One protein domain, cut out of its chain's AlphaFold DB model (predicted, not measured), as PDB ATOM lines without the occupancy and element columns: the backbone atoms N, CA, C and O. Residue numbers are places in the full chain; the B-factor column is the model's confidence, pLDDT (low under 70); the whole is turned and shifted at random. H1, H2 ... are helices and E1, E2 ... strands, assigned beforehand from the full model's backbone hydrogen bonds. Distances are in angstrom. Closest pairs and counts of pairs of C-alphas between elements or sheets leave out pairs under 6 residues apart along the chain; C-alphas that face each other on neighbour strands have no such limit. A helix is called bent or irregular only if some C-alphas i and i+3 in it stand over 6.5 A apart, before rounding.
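This is residues 6 to 11 and 30 to 193 of the 193 residues of a protein of Actinobacteria bacterium (UniProt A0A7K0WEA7). One long helix, H5, folds back as a narrow V of two arms, H5a and H5b; H2 packs on both arms, H3 packs on H2 and H5a, and the two-stranded hairpin of E1 and E2 lies by the far end of H5b, with H6 close to E2. The tip of the V, residues 145 to 150, sticks out, and H1 stands free of the rest beyond a cut. The printed part has 170 residues, with six named helices and two named strands in the order H1 E1 E2 H2 H3 H4 H5 H6; the sheet is antiparallel and the class mostly helix. The whole is loose, with a radius of gyration of the C-alphas of 19.7 A, and flat, spanning 64 by 62 by 28 A.

E1, residues 43 to 48, and E2, residues 58 to 64, form an antiparallel hairpin; N 45 and O 62, 2.8 A, are within hydrogen-bond range, as are N 60 and O 48, 2.9 A. H5, residues 129 to 174, was assigned as one helix by its hydrogen bonds but is bent, C-alphas 146 and 149 being 9.7 A apart. Its arms, H5a, residues 129 to 146, and H5b, residues 149 to 174, touch at a shallow tilt of 25 degrees, opposite ways, closest at the C-alphas of Leu 144 and Gly 151, 5.0 A. H5b is irregular, with C-alphas 168 and 171 7.6 A apart; its closest C-alpha to E2 is Leu 172, 5.2 A from Ile 62. H6, residues 180 to 186, only just touches H5b, with 3 pairs of C-alphas within 8 A, closest at Phe 169 and Arg 186, 6.8 A; the two are a helical hairpin. H2, residues 68 to 90, touches H5a with residues 73 to 81 alone, only just about perpendicular at 72 degrees, closest at the C-alphas of Ala 77 and Ala 135, 5.4 A. H3, residues 96 to 114, only just irregular with C-alphas 108 and 111 6.9 A apart, touches H5a, closest at the C-alphas of Ile 101 and Phe 131, 5.2 A. H4, residues 122 to 127, has 0 of 2 O i to N i+4 pairs within range but 3 of 3 O i to N i+3 pairs.

H1, residues 6 to 11, begins at C-alpha 6, (175.225, 138.344, 185.982). H5b measures 36.4 A and ends at C-alpha 174, (148.777, 123.995, 152.701); H2 measures 33.3 A.

Residues 12 to 29 are not printed, and C-alphas 11 and 30 are 29.2 A apart. Of the links printed whole, none is long. Mean pLDDT of the printed part is 96.8, and no printed residue is under 70.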
ATOM      1  N   ILE A   6     174.620 137.630 187.117       98.00
ATOM      2  CA  ILE A   6     175.225 138.344 185.982       98.00
ATOM      3  C   ILE A   6     176.276 137.463 185.304       98.00
ATOM      4  O   ILE A   6     176.264 137.311 184.085       98.00
ATOM      5  N   SER A   7     177.149 136.820 186.084       97.25
ATOM      6  CA  SER A   7     178.151 135.898 185.538       97.25
ATOM      7  C   SER A   7     177.507 134.713 184.818       97.25
ATOM      8  O   SER A   7     177.961 134.331 183.742       97.25
ATOM      9  N   SER A   8     176.436 134.146 185.379       97.81
ATOM     10  CA  SER A   8     175.690 133.061 184.731       97.81
ATOM     11  C   SER A   8     174.970 133.519 183.458       97.81
ATOM     12  O   SER A   8     174.960 132.774 182.482       97.81
ATOM     13  N   PHE A   9     174.434 134.742 183.423       97.50
ATOM     14  CA  PHE A   9     173.813 135.323 182.230       97.50
ATOM     15  C   PHE A   9     174.823 135.542 181.096       97.50
ATOM     16  O   PHE A   9     174.550 135.167 179.954       97.50
ATOM     17  N   ILE A  10     175.996 136.104 181.407       97.88
ATOM     18  CA  ILE A  10     177.076 136.308 180.429       97.88
ATOM     19  C   ILE A  10     177.548 134.964 179.881       97.88
ATOM     20  O   ILE A  10     177.616 134.794 178.666       97.88
ATOM     21  N   TYR A  11     177.811 133.994 180.761       97.81
ATOM     22  CA  TYR A  11     178.223 132.657 180.342       97.81
ATOM     23  C   TYR A  11     177.183 132.002 179.432       97.81
ATOM     24  O   TYR A  11     177.529 131.452 178.394       97.81
ATOM     25  N   GLN A  30     169.714 122.840 153.242       94.19
ATOM     26  CA  GLN A  30     170.503 124.038 153.529       94.19
ATOM     27  C   GLN A  30     170.570 124.923 152.279       94.19
ATOM     28  O   GLN A  30     170.745 124.440 151.158       94.19
ATOM     29  N   ALA A  31     170.435 126.224 152.477       95.31
ATOM     30  CA  ALA A  31     170.499 127.226 151.428       95.31
ATOM     31  C   ALA A  31     171.666 128.174 151.693       95.31
ATOM     32  O   ALA A  31     172.161 128.280 152.811       95.31
ATOM     33  N   ASN A  32     172.084 128.904 150.664       95.06
ATOM     34  CA  ASN A  32     173.078 129.958 150.823       95.06
ATOM     35  C   ASN A  32     172.393 131.337 150.768       95.06
ATOM     36  O   ASN A  32     171.559 131.522 149.874       95.06
ATOM     37  N   PRO A  33     172.764 132.305 151.636       95.69
ATOM     38  CA  PRO A  33     172.255 133.675 151.593       95.69
ATOM     39  C   PRO A  33     172.219 134.278 150.192       95.69
ATOM     40  O   PRO A  33     171.190 134.814 149.818       95.69
ATOM     41  N   TRP A  34     173.250 134.075 149.363       95.31
ATOM     42  CA  TRP A  34     173.305 134.553 147.972       95.31
ATOM     43  C   TRP A  34     172.081 134.168 147.122       95.31
ATOM     44  O   TRP A  34     171.740 134.871 146.173       95.31
ATOM     45  N   SER A  35     171.414 133.062 147.457       95.75
ATOM     46  CA  SER A  35     170.268 132.524 146.721       95.75
ATOM     47  C   SER A  35     168.900 132.947 147.266       95.75
ATOM     48  O   SER A  35     167.890 132.663 146.624       95.75
ATOM     49  N   TRP A  36     168.826 133.614 148.423       97.12
ATOM     50  CA  TRP A  36     167.550 133.854 149.109       97.12
ATOM     51  C   TRP A  36     166.617 134.778 148.323       97.12
ATOM     52  O   TRP A  36     165.438 134.473 148.162       97.12
ATOM     53  N   LEU A  37     167.141 135.862 147.743       96.56
ATOM     54  CA  LEU A  37     166.343 136.787 146.921       96.56
ATOM     55  C   LEU A  37     165.780 136.134 145.646       96.56
ATOM     56  O   LEU A  37     164.721 136.513 145.166       96.56
ATOM     57  N   VAL A  38     166.427 135.098 145.118       95.75
ATOM     58  CA  VAL A  38     165.926 134.372 143.937       95.75
ATOM     59  C   VAL A  38     165.185 133.085 144.296       95.75
ATOM     60  O   VAL A  38     164.698 132.400 143.401       95.75
ATOM     61  N   MET A  39     165.078 132.768 145.591       95.62
ATOM     62  CA  MET A  39     164.569 131.497 146.113       95.62
ATOM     63  C   MET A  39     165.255 130.290 145.477       95.62
ATOM     64  O   MET A  39     164.605 129.363 145.013       95.62
ATOM     65  N   GLY A  40     166.588 130.286 145.437       96.00
ATOM     66  CA  GLY A  40     167.328 129.211 144.767       96.00
ATOM     67  C   GLY A  40     167.158 127.837 145.425       96.00
ATOM     68  O   GLY A  40     167.175 126.834 144.723       96.00
ATOM     69  N   ARG A  41     166.957 127.772 146.748       96.44
ATOM     70  CA  ARG A  41     166.720 126.523 147.497       96.44
ATOM     71  C   ARG A  41     165.689 126.764 148.610       96.44
ATOM     72  O   ARG A  41     166.089 127.127 149.717       96.44
ATOM     73  N   PRO A  42     164.378 126.656 148.343       96.75
ATOM     74  CA  PRO A  42     163.360 126.743 149.383       96.75
ATOM     75  C   PRO A  42     163.525 125.591 150.380       96.75
ATOM     76  O   PRO A  42     164.096 124.546 150.065       96.75
ATOM     77  N   THR A  43     163.086 125.809 151.614       96.62
ATOM     78  CA  THR A  43     163.265 124.827 152.688       96.62
ATOM     79  C   THR A  43     162.015 123.974 152.816       96.62
ATOM     80  O   THR A  43     160.946 124.508 153.104       96.62
ATOM     81  N   SER A  44     162.144 122.663 152.618       96.00
ATOM     82  CA  SER A  44     161.046 121.729 152.869       96.00
ATOM     83  C   SER A  44     160.842 121.579 154.376       96.00
ATOM     84  O   SER A  44     161.785 121.265 155.108       96.00
ATOM     85  N   PHE A  45     159.633 121.872 154.852       96.25
ATOM     86  CA  PHE A  45     159.239 121.690 156.253       96.25
ATOM     87  C   PHE A  45     158.590 120.334 156.494       96.25
ATOM     88  O   PHE A  45     158.636 119.820 157.610       96.25
ATOM     89  N   TYR A  46     158.000 119.756 155.454       97.19
ATOM     90  CA  TYR A  46     157.355 118.457 155.500       97.19
ATOM     91  C   TYR A  46     157.320 117.880 154.095       97.19
ATOM     92  O   TYR A  46     156.939 118.604 153.183       97.19
ATOM     93  N   TYR A  47     157.657 116.602 153.936       97.25
ATOM     94  CA  TYR A  47     157.450 115.867 152.693       97.25
ATOM     95  C   TYR A  47     157.101 114.410 152.995       97.25
ATOM     96  O   TYR A  47     157.857 113.721 153.682       97.25
ATOM     97  N   GLU A  48     156.009 113.924 152.417       97.12
ATOM     98  CA  GLU A  48     155.651 112.507 152.383       97.12
ATOM     99  C   GLU A  48     155.103 112.104 151.005       97.12
ATOM    100  O   GLU A  48     154.645 112.929 150.213       97.12
ATOM    101  N   SER A  49     155.116 110.798 150.731       96.38
ATOM    102  CA  SER A  49     154.534 110.196 149.526       96.38
ATOM    103  C   SER A  49     153.426 109.187 149.883       96.38
ATOM    104  O   SER A  49     153.596 107.980 149.663       96.38
ATOM    105  N   PRO A  50     152.311 109.627 150.505       95.56
ATOM    106  CA  PRO A  50     151.225 108.729 150.890       95.56
ATOM    107  C   PRO A  50     150.414 108.287 149.661       95.56
ATOM    108  O   PRO A  50     150.616 108.763 148.550       95.56
ATOM    109  N   LYS A  51     149.472 107.357 149.834       95.75
ATOM    110  CA  LYS A  51     148.557 106.933 148.757       95.75
ATOM    111  C   LYS A  51     147.253 107.730 148.811       95.75
ATOM    112  O   LYS A  51     146.899 108.258 149.858       95.75
ATOM    113  N   GLY A  52     146.501 107.746 147.708       93.88
ATOM    114  CA  GLY A  52     145.124 108.269 147.692       93.88
ATOM    115  C   GLY A  52     144.899 109.555 146.893       93.88
ATOM    116  O   GLY A  52     143.806 110.101 146.957       93.88
ATOM    117  N   CYS A  53     145.871 110.014 146.099       94.19
ATOM    118  CA  CYS A  53     145.716 111.168 145.199       94.19
ATOM    119  C   CYS A  53     145.072 110.833 143.834       94.19
ATOM    120  O   CYS A  53     145.021 111.691 142.956       94.19
ATOM    121  N   GLY A  54     144.624 109.588 143.617       94.38
ATOM    122  CA  GLY A  54     144.059 109.140 142.334       94.38
ATOM    123  C   GLY A  54     145.089 108.794 141.246       94.38
ATOM    124  O   GLY A  54     144.709 108.666 140.088       94.38
ATOM    125  N   ALA A  55     146.368 108.633 141.607       95.38
ATOM    126  CA  ALA A  55     147.458 108.206 140.726       95.38
ATOM    127  C   ALA A  55     148.403 107.218 141.441       95.38
ATOM    128  O   ALA A  55     148.307 107.039 142.658       95.38
ATOM    129  N   ASP A  56     149.326 106.605 140.693       94.00
ATOM    130  CA  ASP A  56     150.287 105.621 141.221       94.00
ATOM    131  C   ASP A  56     151.314 106.234 142.185       94.00
ATOM    132  O   ASP A  56     151.777 105.564 143.110       94.00
ATOM    133  N   SER A  57     151.661 107.509 141.979       96.44
ATOM    134  CA  SER A  57     152.619 108.254 142.797       96.44
ATOM    135  C   SER A  57     152.023 109.585 143.247       96.44
ATOM    136  O   SER A  57     151.531 110.372 142.429       96.44
ATOM    137  N   CYS A  58     152.088 109.839 144.550       97.44
ATOM    138  CA  CYS A  58     151.602 111.065 145.167       97.44
ATOM    139  C   CYS A  58     152.713 111.754 145.956       97.44
ATOM    140  O   CYS A  58     153.661 111.118 146.419       97.44
ATOM    141  N   SER A  59     152.545 113.055 146.150       98.12
ATOM    142  CA  SER A  59     153.426 113.881 146.963       98.12
ATOM    143  C   SER A  59     152.593 114.814 147.824       98.12
ATOM    144  O   SER A  59     151.583 115.362 147.378       98.12
ATOM    145  N   GLN A  60     153.035 114.991 149.061       98.25
ATOM    146  CA  GLN A  60     152.467 115.923 150.014       98.25
ATOM    147  C   GLN A  60     153.619 116.694 150.644       98.25
ATOM    148  O   GLN A  60     154.423 116.112 151.367       98.25
ATOM    149  N   GLU A  61     153.722 117.986 150.344       97.81
ATOM    150  CA  GLU A  61     154.836 118.815 150.796       97.81
ATOM    151  C   GLU A  61     154.346 120.130 151.401       97.81
ATOM    152  O   GLU A  61     153.501 120.798 150.808       97.81
ATOM    153  N   ILE A  62     154.921 120.525 152.540       98.12
ATOM    154  CA  ILE A  62     154.863 121.904 153.038       98.12
ATOM    155  C   ILE A  62     156.213 122.547 152.746       98.12
ATOM    156  O   ILE A  62     157.218 122.230 153.390       98.12
ATOM    157  N   LEU A  63     156.236 123.455 151.777       97.56
ATOM    158  CA  LEU A  63     157.458 124.092 151.306       97.56
ATOM    159  C   LEU A  63     157.492 125.562 151.727       97.56
ATOM    160  O   LEU A  63     156.599 126.338 151.389       97.56
ATOM    161  N   ALA A  64     158.560 125.971 152.418       96.38
ATOM    162  CA  ALA A  64     158.824 127.373 152.734       96.38
ATOM    163  C   ALA A  64     159.313 128.117 151.479       96.38
ATOM    164  O   ALA A  64     160.506 128.390 151.305       96.38
ATOM    165  N   LEU A  65     158.366 128.401 150.589       96.38
ATOM    166  CA  LEU A  65     158.538 129.092 149.319       96.38
ATOM    167  C   LEU A  65     157.655 130.345 149.329       96.38
ATOM    168  O   LEU A  65     156.458 130.267 149.583       96.38
ATOM    169  N   GLY A  66     158.233 131.511 149.057       95.50
ATOM    170  CA  GLY A  66     157.431 132.699 148.773       95.50
ATOM    171  C   GLY A  66     156.770 132.576 147.401       95.50
ATOM    172  O   GLY A  66     157.315 131.930 146.512       95.50
ATOM    173  N   THR A  67     155.633 133.241 147.182       97.75
ATOM    174  CA  THR A  67     154.991 133.296 145.854       97.75
ATOM    175  C   THR A  67     155.997 133.756 144.794       97.75
ATOM    176  O   THR A  67     156.390 134.927 144.836       97.75
ATOM    177  N   PRO A  68     156.423 132.888 143.849       97.69
ATOM    178  CA  PRO A  68     157.603 133.135 143.018       97.69
ATOM    179  C   PRO A  68     157.642 134.478 142.313       97.69
ATOM    180  O   PRO A  68     158.613 135.222 142.447       97.69
ATOM    181  N   LEU A  69     156.557 134.841 141.633       98.19
ATOM    182  CA  LEU A  69     156.509 136.107 140.915       98.19
ATOM    183  C   LEU A  69     156.513 137.311 141.867       98.19
ATOM    184  O   LEU A  69     157.169 138.310 141.579       98.19
ATOM    185  N   LEU A  70     155.833 137.221 143.015       98.31
ATOM    186  CA  LEU A  70     155.800 138.304 144.005       98.31
ATOM    187  C   LEU A  70     157.182 138.509 144.630       98.31
ATOM    188  O   LEU A  70     157.639 139.642 144.763       98.31
ATOM    189  N   TRP A  71     157.863 137.419 144.972       98.12
ATOM    190  CA  TRP A  71     159.190 137.461 145.574       98.12
ATOM    191  C   TRP A  71     160.241 138.022 144.611       98.12
ATOM    192  O   TRP A  71     161.049 138.876 144.986       98.12
ATOM    193  N   TRP A  72     160.210 137.610 143.339       98.31
ATOM    194  CA  TRP A  72     161.112 138.153 142.322       98.31
ATOM    195  C   TRP A  72     160.813 139.620 142.001       98.31
ATOM    196  O   TRP A  72     161.749 140.406 141.852       98.31
ATOM    197  N   LEU A  73     159.539 140.034 141.982       98.19
ATOM    198  CA  LEU A  73     159.189 141.457 141.927       98.19
ATOM    199  C   LEU A  73     159.711 142.216 143.149       98.19
ATOM    200  O   LEU A  73     160.207 143.328 142.996       98.19
ATOM    201  N   GLY A  74     159.668 141.610 144.336       98.06
ATOM    202  CA  GLY A  74     160.317 142.136 145.533       98.06
ATOM    203  C   GLY A  74     161.813 142.341 145.334       98.06
ATOM    204  O   GLY A  74     162.330 143.415 145.619       98.06
ATOM    205  N   THR A  75     162.505 141.358 144.766       98.12
ATOM    206  CA  THR A  75     163.942 141.458 144.465       98.12
ATOM    207  C   THR A  75     164.248 142.592 143.493       98.12
ATOM    208  O   THR A  75     165.169 143.376 143.722       98.12
ATOM    209  N   ILE A  76     163.441 142.747 142.443       98.50
ATOM    210  CA  ILE A  76     163.555 143.882 141.522       98.50
ATOM    211  C   ILE A  76     163.295 145.201 142.266       98.50
ATOM    212  O   ILE A  76     164.058 146.155 142.114       98.50
ATOM    213  N   ALA A  77     162.266 145.255 143.115       98.50
ATOM    214  CA  ALA A  77     161.929 146.435 143.907       98.50
ATOM    215  C   ALA A  77     163.059 146.836 144.868       98.50
ATOM    216  O   ALA A  77     163.334 148.025 145.015       98.50
ATOM    217  N   VAL A  78     163.764 145.870 145.466       98.25
ATOM    218  CA  VAL A  78     164.959 146.113 146.291       98.25
ATOM    219  C   VAL A  78     166.025 146.830 145.469       98.25
ATOM    220  O   VAL A  78     166.497 147.887 145.881       98.25
ATOM    221  N   VAL A  79     166.365 146.312 144.284       98.31
ATOM    222  CA  VAL A  79     167.363 146.937 143.398       98.31
ATOM    223  C   VAL A  79     166.957 148.370 143.037       98.31
ATOM    224  O   VAL A  79     167.779 149.286 143.115       98.31
ATOM    225  N   VAL A  80     165.680 148.591 142.710       98.31
ATOM    226  CA  VAL A  80     165.141 149.927 142.409       98.31
ATOM    227  C   VAL A  80     165.261 150.862 143.614       98.31
ATOM    228  O   VAL A  80     165.766 151.975 143.472       98.31
ATOM    229  N   VAL A  81     164.848 150.426 144.806       98.12
ATOM    230  CA  VAL A  81     164.893 151.229 146.037       98.12
ATOM    231  C   VAL A  81     166.329 151.578 146.429       98.12
ATOM    232  O   VAL A  81     166.594 152.738 146.742       98.12
ATOM    233  N   PHE A  82     167.282 150.650 146.317       98.06
ATOM    234  CA  PHE A  82     168.709 150.947 146.510       98.06
ATOM    235  C   PHE A  82     169.226 151.977 145.489       98.06
ATOM    236  O   PHE A  82     169.939 152.915 145.856       98.06
ATOM    237  N   GLY A  83     168.836 151.865 144.216       97.62
ATOM    238  CA  GLY A  83     169.188 152.845 143.180       97.62
ATOM    239  C   GLY A  83     168.606 154.241 143.444       97.62
ATOM    240  O   GLY A  83     169.280 155.260 143.276       97.62
ATOM    241  N   LEU A  84     167.360 154.315 143.914       97.00
ATOM    242  CA  LEU A  84     166.723 155.582 144.279       97.00
ATOM    243  C   LEU A  84     167.344 156.187 145.543       97.00
ATOM    244  O   LEU A  84     167.568 157.398 145.592       97.00
ATOM    245  N   TRP A  85     167.669 155.357 146.532       97.62
ATOM    246  CA  TRP A  85     168.297 155.777 147.781       97.62
ATOM    247  C   TRP A  85     169.708 156.331 147.554       97.62
ATOM    248  O   TRP A  85     170.018 157.436 148.000       97.62
ATOM    249  N   THR A  86     170.540 155.637 146.770       96.56
ATOM    250  CA  THR A  86     171.883 156.123 146.400       96.56
ATOM    251  C   THR A  86     171.815 157.452 145.644       96.56
ATOM    252  O   THR A  86     172.558 158.387 145.954       96.56
ATOM    253  N   ARG A  87     170.861 157.601 144.713       96.25
ATOM    254  CA  ARG A  87     170.597 158.876 144.025       96.25
ATOM    255  C   ARG A  87     170.149 159.981 144.991       96.25
ATOM    256  O   ARG A  87     170.551 161.132 144.823       96.25
ATOM    257  N   SER A  88     169.308 159.653 145.970       94.62
ATOM    258  CA  SER A  88     168.821 160.563 147.017       94.62
ATOM    259  C   SER A  88     169.975 161.081 147.888       94.62
ATOM    260  O   SER A  88     170.087 162.296 148.088       94.62
ATOM    261  N   ILE A  89     170.905 160.204 148.283       94.25
ATOM    262  CA  ILE A  89     172.136 160.572 148.999       94.25
ATOM    263  C   ILE A  89     173.035 161.460 148.142       94.25
ATOM    264  O   ILE A  89     173.461 162.518 148.602       94.25
ATOM    265  N   ALA A  90     173.290 161.078 146.886       95.50
ATOM    266  CA  ALA A  90     174.143 161.851 145.981       95.50
ATOM    267  C   ALA A  90     173.617 163.283 145.769       95.50
ATOM    268  O   ALA A  90     174.388 164.235 145.667       95.50
ATOM    269  N   LYS A  91     172.290 163.452 145.767       95.69
ATOM    270  CA  LYS A  91     171.613 164.755 145.689       95.69
ATOM    271  C   LYS A  91     171.467 165.471 147.037       95.69
ATOM    272  O   LYS A  91     170.841 166.529 147.075       95.69
ATOM    273  N   ARG A  92     172.002 164.913 148.128       92.50
ATOM    274  CA  ARG A  92     171.883 165.427 149.506       92.50
ATOM    275  C   ARG A  92     170.429 165.654 149.946       92.50
ATOM    276  O   ARG A  92     170.130 166.592 150.677       92.50
ATOM    277  N   ARG A  93     169.514 164.802 149.480       91.44
ATOM    278  CA  ARG A  93     168.083 164.837 149.814       91.44
ATOM    279  C   ARG A  93     167.662 163.487 150.353       91.44
ATOM    280  O   ARG A  93     167.122 162.688 149.594       91.44
ATOM    281  N   LEU A  94     167.938 163.231 151.626       87.81
ATOM    282  CA  LEU A  94     167.562 161.976 152.274       87.81
ATOM    283  C   LEU A  94     166.043 161.785 152.222       87.81
ATOM    284  O   LEU A  94     165.294 162.618 152.723       87.81
ATOM    285  N   ASP A  95     165.613 160.685 151.610       93.12
ATOM    286  CA  ASP A  95     164.235 160.200 151.676       93.12
ATOM    287  C   ASP A  95     164.136 159.214 152.858       93.12
ATOM    288  O   ASP A  95     164.769 158.145 152.818       93.12
ATOM    289  N   PRO A  96     163.388 159.547 153.929       94.56
ATOM    290  CA  PRO A  96     163.249 158.674 155.090       94.56
ATOM    291  C   PRO A  96     162.648 157.308 154.749       94.56
ATOM    292  O   PRO A  96     163.073 156.308 155.324       94.56
ATOM    293  N   ALA A  97     161.713 157.232 153.795       95.56
ATOM    294  CA  ALA A  97     161.066 155.973 153.431       95.56
ATOM    295  C   ALA A  97     162.064 155.017 152.766       95.56
ATOM    296  O   ALA A  97     162.203 153.870 153.190       95.56
ATOM    297  N   LEU A  98     162.827 155.514 151.785       97.31
ATOM    298  CA  LEU A  98     163.904 154.742 151.155       97.31
ATOM    299  C   LEU A  98     164.967 154.329 152.178       97.31
ATOM    300  O   LEU A  98     165.444 153.197 152.150       97.31
ATOM    301  N   THR A  99     165.311 155.228 153.104       97.38
ATOM    302  CA  THR A  99     166.323 154.962 154.134       97.38
ATOM    303  C   THR A  99     165.893 153.845 155.078       97.38
ATOM    304  O   THR A  99     166.695 152.954 155.345       97.38
ATOM    305  N   VAL A 100     164.638 153.837 155.540       98.06
ATOM    306  CA  VAL A 100     164.106 152.763 156.397       98.06
ATOM    307  C   VAL A 100     164.142 151.418 155.673       98.06
ATOM    308  O   VAL A 100     164.611 150.436 156.246       98.06
ATOM    309  N   ILE A 101     163.712 151.376 154.409       98.38
ATOM    310  CA  ILE A 101     163.684 150.142 153.611       98.38
ATOM    311  C   ILE A 101     165.100 149.590 153.407       98.38
ATOM    312  O   ILE A 101     165.368 148.436 153.736       98.38
ATOM    313  N   VAL A 102     166.022 150.421 152.910       98.25
ATOM    314  CA  VAL A 102     167.418 150.025 152.657       98.25
ATOM    315  C   VAL A 102     168.116 149.603 153.946       98.25
ATOM    316  O   VAL A 102     168.806 148.583 153.960       98.25
ATOM    317  N   THR A 103     167.917 150.346 155.035       98.06
ATOM    318  CA  THR A 103     168.525 150.024 156.333       98.06
ATOM    319  C   THR A 103     167.995 148.700 156.864       98.06
ATOM    320  O   THR A 103     168.789 147.874 157.295       98.06
ATOM    321  N   GLY A 104     166.684 148.458 156.785       98.25
ATOM    322  CA  GLY A 104     166.080 147.210 157.240       98.25
ATOM    323  C   GLY A 104     166.547 145.988 156.452       98.25
ATOM    324  O   GLY A 104     166.947 144.992 157.054       98.25
ATOM    325  N   ILE A 105     166.595 146.082 155.118       98.25
ATOM    326  CA  ILE A 105     167.148 145.011 154.270       98.25
ATOM    327  C   ILE A 105     168.617 144.778 154.609       98.25
ATOM    328  O   ILE A 105     169.025 143.642 154.826       98.25
ATOM    329  N   THR A 106     169.416 145.843 154.689       98.06
ATOM    330  CA  THR A 106     170.850 145.725 154.974       98.06
ATOM    331  C   THR A 106     171.079 145.106 156.352       98.06
ATOM    332  O   THR A 106     171.843 144.156 156.466       98.06
ATOM    333  N   ALA A 107     170.384 145.579 157.386       97.88
ATOM    334  CA  ALA A 107     170.516 145.066 158.745       97.88
ATOM    335  C   ALA A 107     170.057 143.605 158.872       97.88
ATOM    336  O   ALA A 107     170.688 142.835 159.590       97.88
ATOM    337  N   GLY A 108     168.990 143.212 158.170       96.94
ATOM    338  CA  GLY A 108     168.462 141.847 158.221       96.94
ATOM    339  C   GLY A 108     169.203 140.846 157.330       96.94
ATOM    340  O   GLY A 108     169.219 139.656 157.639       96.94
ATOM    341  N   TYR A 109     169.819 141.303 156.234       97.56
ATOM    342  CA  TYR A 109     170.398 140.425 155.214       97.56
ATOM    343  C   TYR A 109     171.931 140.417 155.202       97.56
ATOM    344  O   TYR A 109     172.529 139.346 155.113       97.56
ATOM    345  N   LEU A 110     172.581 141.581 155.344       96.81
ATOM    346  CA  LEU A 110     174.044 141.703 155.279       96.81
ATOM    347  C   LEU A 110     174.783 140.805 156.289       96.81
ATOM    348  O   LEU A 110     175.792 140.213 155.897       96.81
ATOM    349  N   PRO A 111     174.318 140.636 157.548       94.75
ATOM    350  CA  PRO A 111     175.026 139.810 158.523       94.75
ATOM    351  C   PRO A 111     175.280 138.374 158.056       94.75
ATOM    352  O   PRO A 111     176.342 137.816 158.322       94.75
ATOM    353  N   TRP A 112     174.351 137.783 157.305       94.56
ATOM    354  CA  TRP A 112     174.458 136.400 156.836       94.56
ATOM    355  C   TRP A 112     175.624 136.174 155.869       94.56
ATOM    356  O   TRP A 112     176.164 135.068 155.793       94.56
ATOM    357  N   PHE A 113     176.080 137.221 155.179       94.88
ATOM    358  CA  PHE A 113     177.242 137.132 154.295       94.88
ATOM    359  C   PHE A 113     178.558 136.928 155.057       94.88
ATOM    360  O   PHE A 113     179.511 136.416 154.477       94.88
ATOM    361  N   PHE A 114     178.597 137.217 156.363       93.38
ATOM    362  CA  PHE A 114     179.753 136.928 157.221       93.38
ATOM    363  C   PHE A 114     179.763 135.490 157.773       93.38
ATOM    364  O   PHE A 114     180.784 135.051 158.294       93.38
ATOM    365  N   PHE A 115     178.670 134.729 157.622       91.00
ATOM    366  CA  PHE A 115     178.511 133.375 158.176       91.00
ATOM    367  C   PHE A 115     178.315 132.312 157.082       91.00
ATOM    368  O   PHE A 115     177.367 131.534 157.115       91.00
ATOM    369  N   GLN A 116     179.216 132.262 156.096       90.31
ATOM    370  CA  GLN A 116     179.073 131.380 154.920       90.31
ATOM    371  C   GLN A 116     179.179 129.877 155.213       90.31
ATOM    372  O   GLN A 116     178.643 129.077 154.453       90.31
ATOM    373  N   GLN A 117     179.886 129.491 156.279       89.12
ATOM    374  CA  GLN A 117     180.056 128.079 156.657       89.12
ATOM    375  C   GLN A 117     178.879 127.539 157.475       89.12
ATOM    376  O   GLN A 117     178.743 126.327 157.625       89.12
ATOM    377  N   ARG A 118     178.034 128.439 157.991       92.06
ATOM    378  CA  ARG A 118     176.920 128.090 158.861       92.06
ATOM    379  C   ARG A 118     175.827 127.404 158.060       92.06
ATOM    380  O   ARG A 118     175.453 127.856 156.977       92.06
ATOM    381  N   THR A 119     175.231 126.381 158.653       94.06
ATOM    382  CA  THR A 119     174.027 125.763 158.100       94.06
ATOM    383  C   THR A 119     172.853 126.717 158.270       94.06
ATOM    384  O   THR A 119     172.393 126.988 159.383       94.06
ATOM    385  N   VAL A 120     172.388 127.273 157.155       95.25
ATOM    386  CA  VAL A 120     171.276 128.226 157.114       95.25
ATOM    387  C   VAL A 120     170.254 127.813 156.065       95.25
ATOM    388  O   VAL A 120     170.509 126.965 155.212       95.25
ATOM    389  N   PHE A 121     169.075 128.411 156.148       95.94
ATOM    390  CA  PHE A 121     167.900 128.022 155.383       95.94
ATOM    391  C   PHE A 121     167.230 129.259 154.798       95.94
ATOM    392  O   PHE A 121     167.335 130.347 155.363       95.94
ATOM    393  N   THR A 122     166.515 129.106 153.686       95.56
ATOM    394  CA  THR A 122     165.898 130.250 152.993       95.56
ATOM    395  C   THR A 122     164.817 130.928 153.834       95.56
ATOM    396  O   THR A 122     164.650 132.138 153.729       95.56
ATOM    397  N   PHE A 123     164.150 130.208 154.745       95.12
ATOM    398  CA  PHE A 123     163.147 130.813 155.630       95.12
ATOM    399  C   PHE A 123     163.721 131.882 156.580       95.12
ATOM    400  O   PHE A 123     162.967 132.694 157.104       95.12
ATOM    401  N   TYR A 124     165.044 131.955 156.773       96.06
ATOM    402  CA  TYR A 124     165.675 133.052 157.521       96.06
ATOM    403  C   TYR A 124     165.518 134.414 156.837       96.06
ATOM    404  O   TYR A 124     165.654 135.448 157.494       96.06
ATOM    405  N   ALA A 125     165.168 134.434 155.548       96.56
ATOM    406  CA  ALA A 125     164.818 135.654 154.833       96.56
ATOM    407  C   ALA A 125     163.625 136.407 155.453       96.56
ATOM    408  O   ALA A 125     163.507 137.616 155.252       96.56
ATOM    409  N   ILE A 126     162.804 135.738 156.278       95.88
ATOM    410  CA  ILE A 126     161.691 136.347 157.025       95.88
ATOM    411  C   ILE A 126     162.115 137.588 157.828       95.88
ATOM    412  O   ILE A 126     161.332 138.516 158.006       95.88
ATOM    413  N   VAL A 127     163.379 137.656 158.267       96.62
ATOM    414  CA  VAL A 127     163.910 138.787 159.045       96.62
ATOM    415  C   VAL A 127     163.887 140.098 158.251       96.62
ATOM    416  O   VAL A 127     163.654 141.158 158.832       96.62
ATOM    417  N   PHE A 128     164.108 140.054 156.932       97.56
ATOM    418  CA  PHE A 128     164.057 141.244 156.074       97.56
ATOM    419  C   PHE A 128     162.813 141.310 155.178       97.56
ATOM    420  O   PHE A 128     162.617 142.312 154.487       97.56
ATOM    421  N   GLU A 129     161.953 140.291 155.204       97.50
ATOM    422  CA  GLU A 129     160.709 140.235 154.431       97.50
ATOM    423  C   GLU A 129     159.803 141.469 154.623       97.50
ATOM    424  O   GLU A 129     159.338 142.006 153.613       97.50
ATOM    425  N   PRO A 130     159.607 142.032 155.838       98.06
ATOM    426  CA  PRO A 130     158.810 143.250 155.994       98.06
ATOM    427  C   PRO A 130     159.324 144.416 155.138       98.06
ATOM    428  O   PRO A 130     158.540 145.185 154.583       98.06
ATOM    429  N   PHE A 131     160.641 144.535 154.973       98.44
ATOM    430  CA  PHE A 131     161.247 145.588 154.161       98.44
ATOM    431  C   PHE A 131     161.203 145.271 152.662       98.44
ATOM    432  O   PHE A 131     161.101 146.194 151.855       98.44
ATOM    433  N   LEU A 132     161.203 143.988 152.284       97.81
ATOM    434  CA  LEU A 132     160.910 143.546 150.917       97.81
ATOM    435  C   LEU A 132     159.489 143.971 150.508       97.81
ATOM    436  O   LEU A 132     159.297 144.558 149.443       97.81
ATOM    437  N   ILE A 133     158.509 143.769 151.396       98.25
ATOM    438  CA  ILE A 133     157.121 144.214 151.206       98.25
ATOM    439  C   ILE A 133     157.060 145.740 151.074       98.25
ATOM    440  O   ILE A 133     156.438 146.256 150.143       98.25
ATOM    441  N   LEU A 134     157.740 146.481 151.955       98.62
ATOM    442  CA  LEU A 134     157.795 147.943 151.866       98.62
ATOM    443  C   LEU A 134     158.452 148.432 150.565       98.62
ATOM    444  O   LEU A 134     158.000 149.433 150.010       98.62
ATOM    445  N   ALA A 135     159.465 147.733 150.044       98.69
ATOM    446  CA  ALA A 135     160.073 148.060 148.754       98.69
ATOM    447  C   ALA A 135     159.065 147.923 147.601       98.69
ATOM    448  O   ALA A 135     158.966 148.819 146.757       98.69
ATOM    449  N   ILE A 136     158.271 146.844 147.598       98.50
ATOM    450  CA  ILE A 136     157.185 146.639 146.629       98.50
ATOM    451  C   ILE A 136     156.152 147.760 146.758       98.50
ATOM    452  O   ILE A 136     155.808 148.393 145.762       98.50
ATOM    453  N   VAL A 137     155.694 148.054 147.977       98.25
ATOM    454  CA  VAL A 137     154.701 149.111 148.235       98.25
ATOM    455  C   VAL A 137     155.215 150.476 147.774       98.25
ATOM    456  O   VAL A 137     154.467 151.224 147.143       98.25
ATOM    457  N   TYR A 138     156.486 150.797 148.029       98.38
ATOM    458  CA  TYR A 138     157.106 152.038 147.566       98.38
ATOM    459  C   TYR A 138     157.089 152.130 146.035       98.38
ATOM    460  O   TYR A 138     156.656 153.143 145.479       98.38
ATOM    461  N   CYS A 139     157.509 151.066 145.344       98.12
ATOM    462  CA  CYS A 139     157.515 151.022 143.882       98.12
ATOM    463  C   CYS A 139     156.098 151.144 143.308       98.12
ATOM    464  O   CYS A 139     155.867 151.964 142.421       98.12
ATOM    465  N   THR A 140     155.131 150.413 143.864       98.00
ATOM    466  CA  THR A 140     153.716 150.487 143.478       98.00
ATOM    467  C   THR A 140     153.155 151.892 143.679       98.00
ATOM    468  O   THR A 140     152.572 152.457 142.756       98.00
ATOM    469  N   ARG A 141     153.391 152.519 144.841       97.00
ATOM    470  CA  ARG A 141     152.983 153.908 145.106       97.00
ATOM    471  C   ARG A 141     153.596 154.871 144.092       97.00
ATOM    472  O   ARG A 141     152.899 155.755 143.590       97.00
ATOM    473  N   SER A 142     154.882 154.710 143.787       96.19
ATOM    474  CA  SER A 142     155.572 155.524 142.788       96.19
ATOM    475  C   SER A 142     154.941 155.359 141.404       96.19
ATOM    476  O   SER A 142     154.732 156.353 140.710       96.19
ATOM    477  N   ILE A 143     154.573 154.138 141.009       97.25
ATOM    478  CA  ILE A 143     153.903 153.881 139.729       97.25
ATOM    479  C   ILE A 143     152.530 154.568 139.683       97.25
ATOM    480  O   ILE A 143     152.248 155.322 138.751       97.25
ATOM    481  N   LEU A 144     151.708 154.373 140.715       97.12
ATOM    482  CA  LEU A 144     150.371 154.971 140.800       97.12
ATOM    483  C   LEU A 144     150.416 156.505 140.776       97.12
ATOM    484  O   LEU A 144     149.576 157.142 140.152       97.12
ATOM    485  N   THR A 145     151.427 157.105 141.409       96.38
ATOM    486  CA  THR A 145     151.558 158.568 141.490       96.38
ATOM    487  C   THR A 145     152.046 159.189 140.178       96.38
ATOM    488  O   THR A 145     151.608 160.278 139.819       96.38
ATOM    489  N   ASN A 146     152.963 158.527 139.462       96.38
ATOM    490  CA  ASN A 146     153.653 159.133 138.316       96.38
ATOM    491  C   ASN A 146     153.057 158.763 136.947       96.38
ATOM    492  O   ASN A 146     153.333 159.457 135.974       96.38
ATOM    493  N   TYR A 147     152.257 157.693 136.851       95.56
ATOM    494  CA  TYR A 147     151.763 157.172 135.563       95.56
ATOM    495  C   TYR A 147     150.230 157.167 135.422       95.56
ATOM    496  O   TYR A 147     149.709 156.677 134.416       95.56
ATOM    497  N   GLY A 148     149.494 157.711 136.401       93.94
ATOM    498  CA  GLY A 148     148.033 157.856 136.357       93.94
ATOM    499  C   GLY A 148     147.304 156.553 135.996       93.94
ATOM    500  O   GLY A 148     147.662 155.478 136.475       93.94
ATOM    501  N   ARG A 149     146.318 156.633 135.089       95.94
ATOM    502  CA  ARG A 149     145.476 155.491 134.674       95.94
ATOM    503  C   ARG A 149     146.267 154.310 134.102       95.94
ATOM    504  O   ARG A 149     145.878 153.163 134.299       95.94
ATOM    505  N   VAL A 150     147.371 154.564 133.394       97.00
ATOM    506  CA  VAL A 150     148.227 153.481 132.874       97.00
ATOM    507  C   VAL A 150     148.890 152.741 134.033       97.00
ATOM    508  O   VAL A 150     148.901 151.512 134.046       97.00
ATOM    509  N   GLY A 151     149.380 153.478 135.034       97.31
ATOM    510  CA  GLY A 151     149.939 152.901 136.256       97.31
ATOM    511  C   GLY A 151     148.929 152.030 137.006       97.31
ATOM    512  O   GLY A 151     149.266 150.917 137.398       97.31
ATOM    513  N   GLU A 152     147.684 152.491 137.146       97.25
ATOM    514  CA  GLU A 152     146.599 151.721 137.775       97.25
ATOM    515  C   GLU A 152     146.324 150.401 137.046       97.25
ATOM    516  O   GLU A 152     146.293 149.345 137.679       97.25
ATOM    517  N   ILE A 153     146.178 150.440 135.716       98.12
ATOM    518  CA  ILE A 153     145.935 149.240 134.900       98.12
ATOM    519  C   ILE A 153     147.083 148.238 135.057       98.12
ATOM    520  O   ILE A 153     146.835 147.046 135.239       98.12
ATOM    521  N   VAL A 154     148.332 148.714 135.028       97.75
ATOM    522  CA  VAL A 154     149.516 147.864 135.215       97.75
ATOM    523  C   VAL A 154     149.514 147.223 136.601       97.75
ATOM    524  O   VAL A 154     149.692 146.012 136.705       97.75
ATOM    525  N   VAL A 155     149.280 148.000 137.662       97.88
ATOM    526  CA  VAL A 155     149.261 147.485 139.041       97.88
ATOM    527  C   VAL A 155     148.166 146.435 139.226       97.88
ATOM    528  O   VAL A 155     148.433 145.383 139.804       97.88
ATOM    529  N   ILE A 156     146.964 146.670 138.691       98.25
ATOM    530  CA  ILE A 156     145.860 145.700 138.735       98.25
ATOM    531  C   ILE A 156     146.232 144.423 137.975       98.25
ATOM    532  O   ILE A 156     146.072 143.326 138.507       98.25
ATOM    533  N   GLY A 157     146.760 144.548 136.753       98.31
ATOM    534  CA  GLY A 157     147.165 143.399 135.942       98.31
ATOM    535  C   GLY A 157     148.242 142.552 136.623       98.31
ATOM    536  O   GLY A 157     148.127 141.328 136.677       98.31
ATOM    537  N   VAL A 158     149.249 143.203 137.215       98.25
ATOM    538  CA  VAL A 158     150.283 142.529 138.010       98.25
ATOM    539  C   VAL A 158     149.660 141.832 139.216       98.25
ATOM    540  O   VAL A 158     149.926 140.654 139.427       98.25
ATOM    541  N   PHE A 159     148.793 142.504 139.977       98.12
ATOM    542  CA  PHE A 159     148.148 141.904 141.146       98.12
ATOM    543  C   PHE A 159     147.335 140.650 140.788       98.12
ATOM    544  O   PHE A 159     147.435 139.638 141.479       98.12
ATOM    545  N   ILE A 160     146.591 140.677 139.678       98.62
ATOM    546  CA  ILE A 160     145.849 139.511 139.176       98.62
ATOM    547  C   ILE A 160     146.809 138.360 138.841       98.62
ATOM    548  O   ILE A 160     146.573 137.225 139.253       98.62
ATOM    549  N   ALA A 161     147.911 138.635 138.138       98.56
ATOM    550  CA  ALA A 161     148.907 137.612 137.820       98.56
ATOM    551  C   ALA A 161     149.532 136.999 139.088       98.56
ATOM    552  O   ALA A 161     149.704 135.782 139.173       98.56
ATOM    553  N   LEU A 162     149.820 137.828 140.096       98.56
ATOM    554  CA  LEU A 162     150.332 137.382 141.391       98.56
ATOM    555  C   LEU A 162     149.324 136.516 142.149       98.56
ATOM    556  O   LEU A 162     149.712 135.504 142.726       98.56
ATOM    557  N   PHE A 163     148.041 136.875 142.112       98.62
ATOM    558  CA  PHE A 163     146.972 136.088 142.718       98.62
ATOM    559  C   PHE A 163     146.896 134.681 142.110       98.62
ATOM    560  O   PHE A 163     146.896 133.692 142.840       98.62
ATOM    561  N   PHE A 164     146.922 134.563 140.781       98.75
ATOM    562  CA  PHE A 164     146.928 133.249 140.133       98.75
ATOM    563  C   PHE A 164     148.232 132.478 140.354       98.75
ATOM    564  O   PHE A 164     148.195 131.256 140.486       98.75
ATOM    565  N   ASN A 165     149.378 133.161 140.457       98.62
ATOM    566  CA  ASN A 165     150.629 132.513 140.846       98.62
ATOM    567  C   ASN A 165     150.547 131.945 142.271       98.62
ATOM    568  O   ASN A 165     150.932 130.801 142.482       98.62
ATOM    569  N   PHE A 166     149.977 132.690 143.220       98.69
ATOM    570  CA  PHE A 166     149.717 132.190 144.569       98.69
ATOM    571  C   PHE A 166     148.797 130.961 144.549       98.69
ATOM    572  O   PHE A 166     149.147 129.940 145.133       98.69
ATOM    573  N   LEU A 167     147.673 131.014 143.823       98.50
ATOM    574  CA  LEU A 167     146.758 129.871 143.702       98.50
ATOM    575  C   LEU A 167     147.427 128.637 143.087       98.50
ATOM    576  O   LEU A 167     147.163 127.516 143.513       98.50
ATOM    577  N   TYR A 168     148.307 128.830 142.103       98.56
ATOM    578  CA  TYR A 168     149.056 127.735 141.499       98.56
ATOM    579  C   TYR A 168     149.931 127.011 142.534       98.56
ATOM    580  O   TYR A 168     149.944 125.780 142.555       98.56
ATOM    581  N   PHE A 169     150.596 127.753 143.425       98.62
ATOM    582  CA  PHE A 169     151.463 127.213 144.479       98.62
ATOM    583  C   PHE A 169     150.743 126.822 145.777       98.62
ATOM    584  O   PHE A 169     151.344 126.144 146.605       98.62
ATOM    585  N   LEU A 170     149.462 127.171 145.931       98.31
ATOM    586  CA  LEU A 170     148.673 126.944 147.147       98.31
ATOM    587  C   LEU A 170     148.771 125.516 147.727       98.31
ATOM    588  O   LEU A 170     148.946 125.419 148.943       98.31
ATOM    589  N   PRO A 171     148.765 124.429 146.920       98.25
ATOM    590  CA  PRO A 171     148.933 123.073 147.448       98.25
ATOM    591  C   PRO A 171     150.212 122.867 148.272       98.25
ATOM    592  O   PRO A 171     150.189 122.130 149.251       98.25
ATOM    593  N   LEU A 172     151.314 123.543 147.920       98.19
ATOM    594  CA  LEU A 172     152.592 123.441 148.642       98.19
ATOM    595  C   LEU A 172     152.622 124.272 149.929       98.19
ATOM    596  O   LEU A 172     153.453 124.033 150.800       98.19
ATOM    597  N   TYR A 173     151.753 125.278 150.044       97.69
ATOM    598  CA  TYR A 173     151.640 126.092 151.255       97.69
ATOM    599  C   TYR A 173     150.761 125.411 152.301       97.69
ATOM    600  O   TYR A 173     151.014 125.542 153.496       97.69
ATOM    601  N   MET A 174     149.739 124.686 151.842       97.62
ATOM    602  CA  MET A 174     148.777 123.995 152.701       97.62
ATOM    603  C   MET A 174     149.182 122.549 153.012       97.62
ATOM    604  O   MET A 174     148.655 121.968 153.957       97.62
ATOM    605  N   GLY A 175     150.125 121.975 152.256       97.56
ATOM    606  CA  GLY A 175     150.481 120.565 152.387       97.56
ATOM    607  C   GLY A 175     149.395 119.647 151.841       97.56
ATOM    608  O   GLY A 175     149.094 118.624 152.454       97.56
ATOM    609  N   ASP A 176     148.778 120.014 150.719       97.81
ATOM    610  CA  ASP A 176     147.731 119.210 150.092       97.81
ATOM    611  C   ASP A 176     148.322 117.950 149.442       97.81
ATOM    612  O   ASP A 176     149.412 117.967 148.864       97.81
ATOM    613  N   LEU A 177     147.568 116.850 149.490       98.12
ATOM    614  CA  LEU A 177     147.931 115.613 148.806       98.12
ATOM    615  C   LEU A 177     147.624 115.723 147.307       98.12
ATOM    616  O   LEU A 177     146.461 115.731 146.902       98.12
ATOM    617  N   ILE A 178     148.669 115.756 146.479       98.25
ATOM    618  CA  ILE A 178     148.564 115.869 145.018       98.25
ATOM    619  C   ILE A 178     149.342 114.753 144.312       98.25
ATOM    620  O   ILE A 178     150.113 114.017 144.927       98.25
ATOM    621  N   THR A 179     149.124 114.590 143.005       98.31
ATOM    622  CA  THR A 179     149.923 113.655 142.201       98.31
ATOM    623  C   THR A 179     151.375 114.126 142.115       98.31
ATOM    624  O   THR A 179     151.645 115.330 142.152       98.31
ATOM    625  N   TYR A 180     152.315 113.189 141.961       97.94
ATOM    626  CA  TYR A 180     153.734 113.523 141.797       97.94
ATOM    627  C   TYR A 180     153.967 114.479 140.620       97.94
ATOM    628  O   TYR A 180     154.689 115.459 140.762       97.94
ATOM    629  N   ASP A 181     153.296 114.263 139.484       97.81
ATOM    630  CA  ASP A 181     153.429 115.135 138.309       97.81
ATOM    631  C   ASP A 181     152.949 116.564 138.592       97.81
ATOM    632  O   ASP A 181     153.575 117.536 138.164       97.81
ATOM    633  N   ALA A 182     151.857 116.716 139.351       97.94
ATOM    634  CA  ALA A 182     151.353 118.026 139.746       97.94
ATOM    635  C   ALA A 182     152.315 118.734 140.710       97.94
ATOM    636  O   ALA A 182     152.505 119.949 140.603       97.94
ATOM    637  N   TRP A 183     152.921 117.995 141.638       98.38
ATOM    638  CA  TRP A 183     153.959 118.508 142.525       98.38
ATOM    639  C   TRP A 183     155.211 118.919 141.736       98.38
ATOM    640  O   TRP A 183     155.646 120.066 141.822       98.38
ATOM    641  N   HIS A 184     155.722 118.040 140.873       97.94
ATOM    642  CA  HIS A 184     156.924 118.270 140.075       97.94
ATOM    643  C   HIS A 184     156.756 119.446 139.104       97.94
ATOM    644  O   HIS A 184     157.682 120.229 138.917       97.94
ATOM    645  N   ALA A 185     155.560 119.655 138.540       98.12
ATOM    646  CA  ALA A 185     155.273 120.823 137.700       98.12
ATOM    647  C   ALA A 185     155.485 122.166 138.430       98.12
ATOM    648  O   ALA A 185     155.790 123.175 137.791       98.12
ATOM    649  N   ARG A 186     155.348 122.185 139.763       98.12
ATOM    650  CA  ARG A 186     155.583 123.368 140.605       98.12
ATOM    651  C   ARG A 186     157.053 123.536 140.988       98.12
ATOM    652  O   ARG A 186     157.439 124.618 141.419       98.12
ATOM    653  N   MET A 187     157.888 122.520 140.786       97.88
ATOM    654  CA  MET A 187     159.333 122.587 141.006       97.88
ATOM    655  C   MET A 187     160.011 123.266 139.814       97.88
ATOM    656  O   MET A 187     160.601 122.626 138.948       97.88
ATOM    657  N   TRP A 188     159.893 124.593 139.744       98.00
ATOM    658  CA  TRP A 188     160.397 125.379 138.613       98.00
ATOM    659  C   TRP A 188     161.919 125.327 138.462       98.00
ATOM    660  O   TRP A 188     162.431 125.471 137.351       98.00
ATOM    661  N   PHE A 189     162.645 125.108 139.559       96.75
ATOM    662  CA  PHE A 189     164.074 124.829 139.534       96.75
ATOM    663  C   PHE A 189     164.341 123.413 140.035       96.75
ATOM    664  O   PHE A 189     163.726 122.961 140.996       96.75
ATOM    665  N   ALA A 190     165.336 122.743 139.448       95.12
ATOM    666  CA  ALA A 190     165.795 121.440 139.935       95.12
ATOM    667  C   ALA A 190     166.257 121.507 141.402       95.12
ATOM    668  O   ALA A 190     166.097 120.560 142.159       95.12
ATOM    669  N   SER A 191     166.779 122.660 141.823       94.94
ATOM    670  CA  SER A 191     167.159 122.935 143.206       94.94
ATOM    671  C   SER A 191     165.971 123.143 144.147       94.94
ATOM    672  O   SER A 191     166.194 123.465 145.309       94.94
ATOM    673  N   TRP A 192     164.721 123.000 143.709       95.94
ATOM    674  CA  TRP A 192     163.555 122.987 144.605       95.94
ATOM    675  C   TRP A 192     163.195 121.580 145.091       95.94
ATOM    676  O   TRP A 192     162.430 121.470 146.039       95.94
ATOM    677  N   ILE A 193     163.807 120.541 144.507       92.12
ATOM    678  CA  ILE A 193     163.606 119.120 144.836       92.12
ATOM    679  C   ILE A 193     164.598 118.659 145.903       92.12
ATOM    680  O   ILE A 193     165.819 118.859 145.707       92.12
TER     681      ILE A 193